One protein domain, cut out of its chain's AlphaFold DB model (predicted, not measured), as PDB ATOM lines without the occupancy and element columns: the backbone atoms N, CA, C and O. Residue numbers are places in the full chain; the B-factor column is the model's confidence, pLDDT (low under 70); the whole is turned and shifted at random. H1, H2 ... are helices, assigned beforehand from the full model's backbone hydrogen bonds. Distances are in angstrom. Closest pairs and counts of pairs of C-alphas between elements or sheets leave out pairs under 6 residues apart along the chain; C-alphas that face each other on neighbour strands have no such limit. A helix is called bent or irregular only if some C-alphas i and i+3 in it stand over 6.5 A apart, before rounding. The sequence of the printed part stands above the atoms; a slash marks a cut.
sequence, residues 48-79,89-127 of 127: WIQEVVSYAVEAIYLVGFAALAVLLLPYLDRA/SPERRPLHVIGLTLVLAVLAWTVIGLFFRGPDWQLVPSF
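AT A GLANCE: This is residues 48 to 79 and 89 to 127 of the 127 residues of the protein "Cytochrome B6" of Deltaproteobacteria bacterium HGW-Deltaproteobacteria-14 (UniProt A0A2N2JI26). Two long helices, H2 and H3, lie side by side and run opposite ways as a narrow V, with the short helix H1 crosswise between them at the wide end; the tail, residues 116 to 127, folds back on itself beyond H3's last residue. The printed part has 71 residues with three named helices, in the order H1, H2, H3, and no named strand: all helix. It is loose, with a radius of gyration of the C-alphas of 15.3 A, and flat, spanning 48 by 27 by 11 A.

IN THESE COORDINATES: Find C-alpha 48 at (-24.548, -17.947, -26.566); from there H1 runs to residue 53. After a tight link of 3 residues, H2 takes residues 57 to 76, 29.3 A long, with a kink of 32 degrees near residue 70. Past the cut, H3 runs from residue 90, C-alpha at (5.307, -16.484, -27.675), to residue 115, at (-28.665, -22.317, -36.515), over 35.6 A, with a kink of 36 degrees near residue 97. H2 and H3 are irregular: C-alphas 71 and 74 are 7.2 A apart, and C-alphas 91 and 94 are 8.4 A apart.

HOW THE PARTS SIT: Look first at H1, which touches H2's residues 59 to 63 alone; the closest C-alphas, of Val 53 and Ala 59, are 5.3 A apart. Their tilt is steep, 50 degrees, opposite ways. H1 also touches H3, with H3's residues 106 to 113 alone, about perpendicular at 76 degrees; the closest C-alphas, of Trp 48 and Thr 110, are 4.4 A apart. H2 touches H3's residues 95 to 102 alone, at a shallow tilt of 27 degrees, opposite ways; the closest C-alphas, of Leu 73 and Leu 95, are 6.9 A apart. In H1 every O i to N i+4 pair is within hydrogen-bond range, in H2 12 of 16 and in H3 20 of 22.

THE WHOLE: The C-alphas farthest apart, of Ala 79 and Pro 119, are 48.3 A apart. Residues 80 to 88 are not printed, and C-alphas 79 and 89 are 9.9 A apart across the cut. The mean pLDDT of the printed part is 92.1, and no printed residue is under 70.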
ATOM      1  N   TRP A  48     -25.371 -16.962 -27.274       96.12
ATOM      2  CA  TRP A  48     -24.548 -17.947 -26.566       96.12
ATOM      3  C   TRP A  48     -24.848 -18.031 -25.061       96.12
ATOM      4  O   TRP A  48     -24.764 -19.111 -24.489       96.12
ATOM      5  N   ILE A  49     -25.208 -16.916 -24.414       96.56
ATOM      6  CA  ILE A  49     -25.593 -16.899 -22.992       96.56
ATOM      7  C   ILE A  49     -26.919 -17.628 -22.835       96.56
ATOM      8  O   ILE A  49     -27.047 -18.489 -21.970       96.56
ATOM      9  N   GLN A  50     -27.888 -17.292 -23.689       95.88
ATOM     10  CA  GLN A  50     -29.194 -17.941 -23.698       95.88
ATOM     11  C   GLN A  50     -29.057 -19.454 -23.884       95.88
ATOM     12  O   GLN A  50     -29.679 -20.217 -23.155       95.88
ATOM     13  N   GLU A  51     -28.208 -19.871 -24.819       95.81
ATOM     14  CA  GLU A  51     -27.925 -21.271 -25.116       95.81
ATOM     15  C   GLU A  51     -27.268 -22.009 -23.942       95.81
ATOM     16  O   GLU A  51     -27.592 -23.156 -23.668       95.81
ATOM     17  N   VAL A  52     -26.359 -21.369 -23.207       95.69
ATOM     18  CA  VAL A  52     -25.757 -21.984 -22.015       95.69
ATOM     19  C   VAL A  52     -26.787 -22.108 -20.885       95.69
ATOM     20  O   VAL A  52     -26.883 -23.151 -20.238       95.69
ATOM     21  N   VAL A  53     -27.588 -21.062 -20.665       95.69
ATOM     22  CA  VAL A  53     -28.572 -20.989 -19.572       95.69
ATOM     23  C   VAL A  53     -29.809 -21.856 -19.836       95.69
ATOM     24  O   VAL A  53     -30.452 -22.294 -18.885       95.69
ATOM     25  N   SER A  54     -30.127 -22.178 -21.093       93.44
ATOM     26  CA  SER A  54     -31.258 -23.058 -21.422       93.44
ATOM     27  C   SER A  54     -31.109 -24.476 -20.872       93.44
ATOM     28  O   SER A  54     -32.108 -25.168 -20.696       93.44
ATOM     29  N   TYR A  55     -29.874 -24.923 -20.613       92.38
ATOM     30  CA  TYR A  55     -29.607 -26.245 -20.041       92.38
ATOM     31  C   TYR A  55     -29.774 -26.282 -18.522       92.38
ATOM     32  O   TYR A  55     -30.237 -27.281 -17.978       92.38
ATOM     33  N   ALA A  56     -29.361 -25.214 -17.839       95.00
ATOM     34  CA  ALA A  56     -29.457 -25.066 -16.395       95.00
ATOM     35  C   ALA A  56     -29.363 -23.582 -16.036       95.00
ATOM     36  O   ALA A  56     -28.473 -22.876 -16.518       95.00
ATOM     37  N   VAL A  57     -30.233 -23.110 -15.143       93.88
ATOM     38  CA  VAL A  57     -30.250 -21.698 -14.727       93.88
ATOM     39  C   VAL A  57     -28.928 -21.314 -14.054       93.88
ATOM     40  O   VAL A  57     -28.396 -20.226 -14.275       93.88
ATOM     41  N   GLU A  58     -28.340 -22.239 -13.300       96.88
ATOM     42  CA  GLU A  58     -27.060 -22.095 -12.607       96.88
ATOM     43  C   GLU A  58     -25.879 -21.934 -13.575       96.88
ATOM     44  O   GLU A  58     -24.827 -21.417 -13.189       96.88
ATOM     45  N   ALA A  59     -26.037 -22.294 -14.855       95.75
ATOM     46  CA  ALA A  59     -25.006 -22.081 -15.867       95.75
ATOM     47  C   ALA A  59     -24.710 -20.584 -16.103       95.75
ATOM     48  O   ALA A  59     -23.670 -20.241 -16.665       95.75
ATOM     49  N   ILE A  60     -25.543 -19.669 -15.589       96.38
ATOM     50  CA  ILE A  60     -25.219 -18.239 -15.534       96.38
ATOM     51  C   ILE A  60     -23.926 -17.952 -14.750       96.38
ATOM     52  O   ILE A  60     -23.192 -17.023 -15.090       96.38
ATOM     53  N   TYR A  61     -23.583 -18.770 -13.746       96.75
ATOM     54  CA  TYR A  61     -22.322 -18.615 -13.017       96.75
ATOM     55  C   TYR A  61     -21.116 -18.895 -13.917       96.75
ATOM     56  O   TYR A  61     -20.109 -18.201 -13.802       96.75
ATOM     57  N   LEU A  62     -21.221 -19.836 -14.865       94.88
ATOM     58  CA  LEU A  62     -20.171 -20.093 -15.858       94.88
ATOM     59  C   LEU A  62     -19.924 -18.859 -16.734       94.88
ATOM     60  O   LEU A  62     -18.774 -18.487 -16.960       94.88
ATOM     61  N   VAL A  63     -20.996 -18.199 -17.178       95.19
ATOM     62  CA  VAL A  63     -20.928 -16.936 -17.930       95.19
ATOM     63  C   VAL A  63     -20.232 -15.855 -17.096       95.19
ATOM     64  O   VAL A  63     -19.330 -15.175 -17.590       95.19
ATOM     65  N   GLY A  64     -20.587 -15.746 -15.812       96.12
ATOM     66  CA  GLY A  64     -19.941 -14.837 -14.865       96.12
ATOM     67  C   GLY A  64     -18.447 -15.126 -14.674       96.12
ATOM     68  O   GLY A  64     -17.633 -14.205 -14.732       96.12
ATOM     69  N   PHE A  65     -18.061 -16.395 -14.517       95.62
ATOM     70  CA  PHE A  65     -16.657 -16.793 -14.400       95.62
ATOM     71  C   PHE A  65     -15.869 -16.551 -15.687       95.62
ATOM     72  O   PHE A  65     -14.724 -16.114 -15.612       95.62
ATOM     73  N   ALA A  66     -16.467 -16.775 -16.861       93.75
ATOM     74  CA  ALA A  66     -15.841 -16.452 -18.141       93.75
ATOM     75  C   ALA A  66     -15.588 -14.940 -18.270       93.75
ATOM     76  O   ALA A  66     -14.485 -14.529 -18.631       93.75
ATOM     77  N   ALA A  67     -16.569 -14.108 -17.903       94.62
ATOM     78  CA  ALA A  67     -16.410 -12.655 -17.880       94.62
ATOM     79  C   ALA A  67     -15.325 -12.212 -16.883       94.62
ATOM     80  O   ALA A  67     -14.471 -11.391 -17.221       94.62
ATOM     81  N   LEU A  68     -15.308 -12.800 -15.681       95.75
ATOM     82  CA  LEU A  68     -14.278 -12.539 -14.677       95.75
ATOM     83  C   LEU A  68     -12.889 -12.962 -15.170       95.75
ATOM     84  O   LEU A  68     -11.928 -12.220 -14.987       95.75
ATOM     85  N   ALA A  69     -12.769 -14.110 -15.837       92.19
ATOM     86  CA  ALA A  69     -11.509 -14.563 -16.415       92.19
ATOM     87  C   ALA A  69     -10.971 -13.550 -17.435       92.19
ATOM     88  O   ALA A  69      -9.803 -13.177 -17.346       92.19
ATOM     89  N   VAL A  70     -11.824 -13.045 -18.339       92.75
ATOM     90  CA  VAL A  70     -11.454 -11.995 -19.307       92.75
ATOM     91  C   VAL A  70     -11.035 -10.705 -18.600       92.75
ATOM     92  O   VAL A  70     -10.020 -10.114 -18.966       92.75
ATOM     93  N   LEU A  71     -11.768 -10.289 -17.563       95.06
ATOM     94  CA  LEU A  71     -11.438  -9.104 -16.767       95.06
ATOM     95  C   LEU A  71     -10.080  -9.237 -16.058       95.06
ATOM     96  O   LEU A  71      -9.360  -8.248 -15.910       95.06
ATOM     97  N   LEU A  72      -9.726 -10.450 -15.629       93.62
ATOM     98  CA  LEU A  72      -8.478 -10.740 -14.929       93.62
ATOM     99  C   LEU A  72      -7.276 -10.949 -15.865       93.62
ATOM    100  O   LEU A  72      -6.143 -10.817 -15.404       93.62
ATOM    101  N   LEU A  73      -7.485 -11.207 -17.165       89.56
ATOM    102  CA  LEU A  73      -6.409 -11.402 -18.152       89.56
ATOM    103  C   LEU A  73      -5.261 -10.372 -18.074       89.56
ATOM    104  O   LEU A  73      -4.112 -10.816 -18.041       89.56
ATOM    105  N   PRO A  74      -5.495  -9.042 -18.014       86.75
ATOM    106  CA  PRO A  74      -4.400  -8.069 -17.940       86.75
ATOM    107  C   PRO A  74      -3.590  -8.160 -16.640       86.75
ATOM    108  O   PRO A  74      -2.413  -7.827 -16.638       86.75
ATOM    109  N   TYR A  75      -4.188  -8.630 -15.544       89.00
ATOM    110  CA  TYR A  75      -3.502  -8.794 -14.256       89.00
ATOM    111  C   TYR A  75      -2.742 -10.124 -14.160       89.00
ATOM    112  O   TYR A  75      -1.815 -10.264 -13.364       89.00
ATOM    113  N   LEU A  76      -3.134 -11.112 -14.967       87.44
ATOM    114  CA  LEU A  76      -2.438 -12.394 -15.098       87.44
ATOM    115  C   LEU A  76      -1.237 -12.312 -16.049       87.44
ATOM    116  O   LEU A  76      -0.408 -13.225 -16.086       87.44
ATOM    117  N   ASP A  77      -1.128 -11.222 -16.803       85.50
ATOM    118  CA  ASP A  77      -0.003 -10.950 -17.675       85.50
ATOM    119  C   ASP A  77       1.261 -10.578 -16.899       85.50
ATOM    120  O   ASP A  77       1.383  -9.510 -16.309       85.50
ATOM    121  N   ARG A  78       2.228 -11.497 -16.925       81.44
ATOM    122  CA  ARG A  78       3.545 -11.340 -16.292       81.44
ATOM    123  C   ARG A  78       4.665 -11.140 -17.311       81.44
ATOM    124  O   ARG A  78       5.835 -11.153 -16.932       81.44
ATOM    125  N   ALA A  79       4.338 -11.021 -18.600       79.06
ATOM    126  CA  ALA A  79       5.356 -10.874 -19.627       79.06
ATOM    127  C   ALA A  79       6.026  -9.487 -19.530       79.06
ATOM    128  O   ALA A  79       5.348  -8.502 -19.225       79.06
ATOM    129  N   SER A  89       2.013 -13.415 -29.533       85.12
ATOM    130  CA  SER A  89       3.370 -13.382 -28.995       85.12
ATOM    131  C   SER A  89       3.700 -14.668 -28.193       85.12
ATOM    132  O   SER A  89       2.865 -15.132 -27.400       85.12
ATOM    133  N   PRO A  90       4.892 -15.275 -28.391       84.31
ATOM    134  CA  PRO A  90       5.307 -16.484 -27.675       84.31
ATOM    135  C   PRO A  90       5.299 -16.334 -26.150       84.31
ATOM    136  O   PRO A  90       4.981 -17.280 -25.434       84.31
ATOM    137  N   GLU A  91       5.609 -15.132 -25.670       85.94
ATOM    138  CA  GLU A  91       5.766 -14.789 -24.253       85.94
ATOM    139  C   GLU A  91       4.423 -14.799 -23.506       85.94
ATOM    140  O   GLU A  91       4.382 -14.983 -22.293       85.94
ATOM    141  N   ARG A  92       3.317 -14.632 -24.242       88.19
ATOM    142  CA  ARG A  92       1.942 -14.556 -23.721       88.19
ATOM    143  C   ARG A  92       1.072 -15.707 -24.225       88.19
ATOM    144  O   ARG A  92      -0.151 -15.651 -24.125       88.19
ATOM    145  N   ARG A  93       1.690 -16.777 -24.745       88.12
ATOM    146  CA  ARG A  93       1.004 -17.993 -25.222       88.12
ATOM    147  C   ARG A  93      -0.122 -18.484 -24.308       88.12
ATOM    148  O   ARG A  93      -1.207 -18.677 -24.846       88.12
ATOM    149  N   PRO A  94       0.061 -18.662 -22.983       89.25
ATOM    150  CA  PRO A  94      -1.027 -19.163 -22.143       89.25
ATOM    151  C   PRO A  94      -2.245 -18.228 -22.141       89.25
ATOM    152  O   PRO A  94      -3.369 -18.700 -22.260       89.25
ATOM    153  N   LEU A  95      -2.034 -16.908 -22.103       90.06
ATOM    154  CA  LEU A  95      -3.115 -15.916 -22.154       90.06
ATOM    155  C   LEU A  95      -3.821 -15.920 -23.511       90.06
ATOM    156  O   LEU A  95      -5.045 -15.845 -23.565       90.06
ATOM    157  N   HIS A  96      -3.063 -16.056 -24.603       90.62
ATOM    158  CA  HIS A  96      -3.632 -16.171 -25.944       90.62
ATOM    159  C   HIS A  96      -4.463 -17.441 -26.108       90.62
ATOM    160  O   HIS A  96      -5.537 -17.371 -26.696       90.62
ATOM    161  N   VAL A  97      -3.999 -18.579 -25.581       92.56
ATOM    162  CA  VAL A  97      -4.767 -19.831 -25.614       92.56
ATOM    163  C   VAL A  97      -6.059 -19.669 -24.822       92.56
ATOM    164  O   VAL A  97      -7.116 -19.933 -25.376       92.56
ATOM    165  N   ILE A  98      -6.002 -19.154 -23.588       92.12
ATOM    166  CA  ILE A  98      -7.204 -18.920 -22.768       92.12
ATOM    167  C   ILE A  98      -8.191 -18.002 -23.501       92.12
ATOM    168  O   ILE A  98      -9.359 -18.354 -23.657       92.12
ATOM    169  N   GLY A  99      -7.724 -16.850 -23.990       92.06
ATOM    170  CA  GLY A  99      -8.569 -15.896 -24.707       92.06
ATOM    171  C   GLY A  99      -9.183 -16.494 -25.972       92.06
ATOM    172  O   GLY A  99     -10.383 -16.354 -26.199       92.06
ATOM    173  N   LEU A 100      -8.389 -17.214 -26.768       93.88
ATOM    174  CA  LEU A 100      -8.870 -17.864 -27.985       93.88
ATOM    175  C   LEU A 100      -9.887 -18.961 -27.668       93.88
ATOM    176  O   LEU A 100     -10.920 -19.026 -28.327       93.88
ATOM    177  N   THR A 101      -9.641 -19.788 -26.652       94.81
ATOM    178  CA  THR A 101     -10.587 -20.821 -26.215       94.81
ATOM    179  C   THR A 101     -11.918 -20.207 -25.786       94.81
ATOM    180  O   THR A 101     -12.963 -20.707 -26.195       94.81
ATOM    181  N   LEU A 102     -11.902 -19.101 -25.033       94.62
ATOM    182  CA  LEU A 102     -13.127 -18.400 -24.633       94.62
ATOM    183  C   LEU A 102     -13.889 -17.844 -25.843       94.62
ATOM    184  O   LEU A 102     -15.098 -18.042 -25.943       94.62
ATOM    185  N   VAL A 103     -13.191 -17.202 -26.786       94.75
ATOM    186  CA  VAL A 103     -13.813 -16.683 -28.016       94.75
ATOM    187  C   VAL A 103     -14.416 -17.818 -28.842       94.75
ATOM    188  O   VAL A 103     -15.565 -17.721 -29.263       94.75
ATOM    189  N   LEU A 104     -13.675 -18.908 -29.049       96.69
ATOM    190  CA  LEU A 104     -14.164 -20.061 -29.805       96.69
ATOM    191  C   LEU A 104     -15.367 -20.721 -29.127       96.69
ATOM    192  O   LEU A 104     -16.304 -21.103 -29.821       96.69
ATOM    193  N   ALA A 105     -15.382 -20.808 -27.794       95.44
ATOM    194  CA  ALA A 105     -16.531 -21.314 -27.051       95.44
ATOM    195  C   ALA A 105     -17.771 -20.425 -27.251       95.44
ATOM    196  O   ALA A 105     -18.837 -20.935 -27.590       95.44
ATOM    197  N   VAL A 106     -17.629 -19.102 -27.112       96.00
ATOM    198  CA  VAL A 106     -18.720 -18.140 -27.360       96.00
ATOM    199  C   VAL A 106     -19.252 -18.268 -28.787       96.00
ATOM    200  O   VAL A 106     -20.466 -18.314 -28.991       96.00
ATOM    201  N   LEU A 107     -18.364 -18.372 -29.778       96.44
ATOM    202  CA  LEU A 107     -18.755 -18.548 -31.176       96.44
ATOM    203  C   LEU A 107     -19.473 -19.880 -31.407       96.44
ATOM    204  O   LEU A 107     -20.511 -19.890 -32.064       96.44
ATOM    205  N   ALA A 108     -18.970 -20.980 -30.846       96.12
ATOM    206  CA  ALA A 108     -19.590 -22.296 -30.975       96.12
ATOM    207  C   ALA A 108     -21.025 -22.293 -30.429       96.12
ATOM    208  O   ALA A 108     -21.953 -22.674 -31.141       96.12
ATOM    209  N   TRP A 109     -21.229 -21.780 -29.213       96.44
ATOM    210  CA  TRP A 109     -22.563 -21.666 -28.620       96.44
ATOM    211  C   TRP A 109     -23.468 -20.686 -29.377       96.44
ATOM    212  O   TRP A 109     -24.655 -20.953 -29.538       96.44
ATOM    213  N   THR A 110     -22.916 -19.590 -29.910       96.06
ATOM    214  CA  THR A 110     -23.671 -18.661 -30.771       96.06
ATOM    215  C   THR A 110     -24.172 -19.365 -32.031       96.06
ATOM    216  O   THR A 110     -25.340 -19.228 -32.388       96.06
ATOM    217  N   VAL A 111     -23.313 -20.144 -32.695       95.25
ATOM    218  CA  VAL A 111     -23.668 -20.907 -33.902       95.25
ATOM    219  C   VAL A 111     -24.738 -21.951 -33.588       95.25
ATOM    220  O   VAL A 111     -25.714 -22.048 -34.329       95.25
ATOM    221  N   ILE A 112     -24.602 -22.681 -32.479       94.69
ATOM    222  CA  ILE A 112     -25.608 -23.656 -32.034       94.69
ATOM    223  C   ILE A 112     -26.960 -22.965 -31.809       94.69
ATOM    224  O   ILE A 112     -27.958 -23.361 -32.412       94.69
ATOM    225  N   GLY A 113     -26.989 -21.892 -31.017       93.69
ATOM    226  CA  GLY A 113     -28.223 -21.170 -30.703       93.69
ATOM    227  C   GLY A 113     -28.882 -20.516 -31.925       93.69
ATOM    228  O   GLY A 113     -30.109 -20.512 -32.056       93.69
ATOM    229  N   LEU A 114     -28.085 -19.992 -32.862       92.56
ATOM    230  CA  LEU A 114     -28.608 -19.364 -34.076       92.56
ATOM    231  C   LEU A 114     -29.152 -20.390 -35.070       92.56
ATOM    232  O   LEU A 114     -30.270 -20.199 -35.551       92.56
ATOM    233  N   PHE A 115     -28.403 -21.459 -35.354       92.75
ATOM    234  CA  PHE A 115     -28.665 -22.317 -36.515       92.75
ATOM    235  C   PHE A 115     -29.240 -23.694 -36.195       92.75
ATOM    236  O   PHE A 115     -29.716 -24.370 -37.102       92.75
ATOM    237  N   PHE A 116     -29.191 -24.131 -34.936       94.06
ATOM    238  CA  PHE A 116     -29.581 -25.493 -34.559       94.06
ATOM    239  C   PHE A 116     -30.686 -25.548 -33.499       94.06
ATOM    240  O   PHE A 116     -31.090 -26.640 -33.115       94.06
ATOM    241  N   ARG A 117     -31.188 -24.404 -33.010       93.38
ATOM    242  CA  ARG A 117     -32.303 -24.360 -32.048       93.38
ATOM    243  C   ARG A 117     -33.645 -24.097 -32.724       93.38
ATOM    244  O   ARG A 117     -33.838 -23.023 -33.309       93.38
ATOM    245  N   GLY A 118     -34.539 -25.082 -32.590       90.88
ATOM    246  CA  GLY A 118     -35.938 -25.075 -33.027       90.88
ATOM    247  C   GLY A 118     -36.944 -25.050 -31.860       90.88
ATOM    248  O   GLY A 118     -36.547 -24.786 -30.719       90.88
ATOM    249  N   PRO A 119     -38.244 -25.286 -32.136       91.88
ATOM    250  CA  PRO A 119     -39.305 -25.275 -31.125       91.88
ATOM    251  C   PRO A 119     -39.008 -26.219 -29.961       91.88
ATOM    252  O   PRO A 119     -38.378 -27.262 -30.145       91.88
ATOM    253  N   ASP A 120     -39.428 -25.831 -28.757       90.56
ATOM    254  CA  ASP A 120     -39.197 -26.590 -27.516       90.56
ATOM    255  C   ASP A 120     -37.714 -26.892 -27.256       90.56
ATOM    256  O   ASP A 120     -37.345 -27.900 -26.652       90.56
ATOM    257  N   TRP A 121     -36.848 -26.001 -27.745       90.38
ATOM    258  CA  TRP A 121     -35.395 -26.090 -27.633       90.38
ATOM    259  C   TRP A 121     -34.763 -27.329 -28.293       90.38
ATOM    260  O   TRP A 121     -33.610 -27.686 -28.016       90.38
ATOM    261  N   GLN A 122     -35.492 -27.977 -29.204       92.62
ATOM    262  CA  GLN A 122     -35.007 -29.146 -29.929       92.62
ATOM    263  C   GLN A 122     -33.831 -28.789 -30.845       92.62
ATOM    264  O   GLN A 122     -33.744 -27.686 -31.392       92.62
ATOM    265  N   LEU A 123     -32.914 -29.748 -31.007       92.12
ATOM    266  CA  LEU A 123     -31.769 -29.610 -31.900       92.12
ATOM    267  C   LEU A 123     -32.202 -29.919 -33.341       92.12
ATOM    268  O   LEU A 123     -32.218 -31.078 -33.751       92.12
ATOM    269  N   VAL A 124     -32.563 -28.882 -34.093       91.25
ATOM    270  CA  VAL A 124     -33.049 -28.977 -35.476       91.25
ATOM    271  C   VAL A 124     -32.343 -27.912 -36.324       91.25
ATOM    272  O   VAL A 124     -32.332 -26.746 -35.923       91.25
ATOM    273  N   PRO A 125     -31.748 -28.269 -37.479       87.38
ATOM    274  CA  PRO A 125     -31.172 -27.292 -38.399       87.38
ATOM    275  C   PRO A 125     -32.221 -26.266 -38.850       87.38
ATOM    276  O   PRO A 125     -33.346 -26.633 -39.180       87.38
ATOM    277  N   SER A 126     -31.859 -24.983 -38.863       75.56
ATOM    278  CA  SER A 126     -32.773 -23.878 -39.178       75.56
ATOM    279  C   SER A 126     -32.699 -23.393 -40.635       75.56
ATOM    280  O   SER A 126     -33.043 -22.238 -40.895       75.56
ATOM    281  N   PHE A 127     -32.180 -24.212 -41.553       76.25
ATOM    282  CA  PHE A 127     -31.977 -23.896 -42.971       76.25
ATOM    283  C   PHE A 127     -32.602 -24.953 -43.881       76.25
ATOM    284  O   PHE A 127     -32.706 -26.120 -43.441       76.25
TER     285      PHE A 127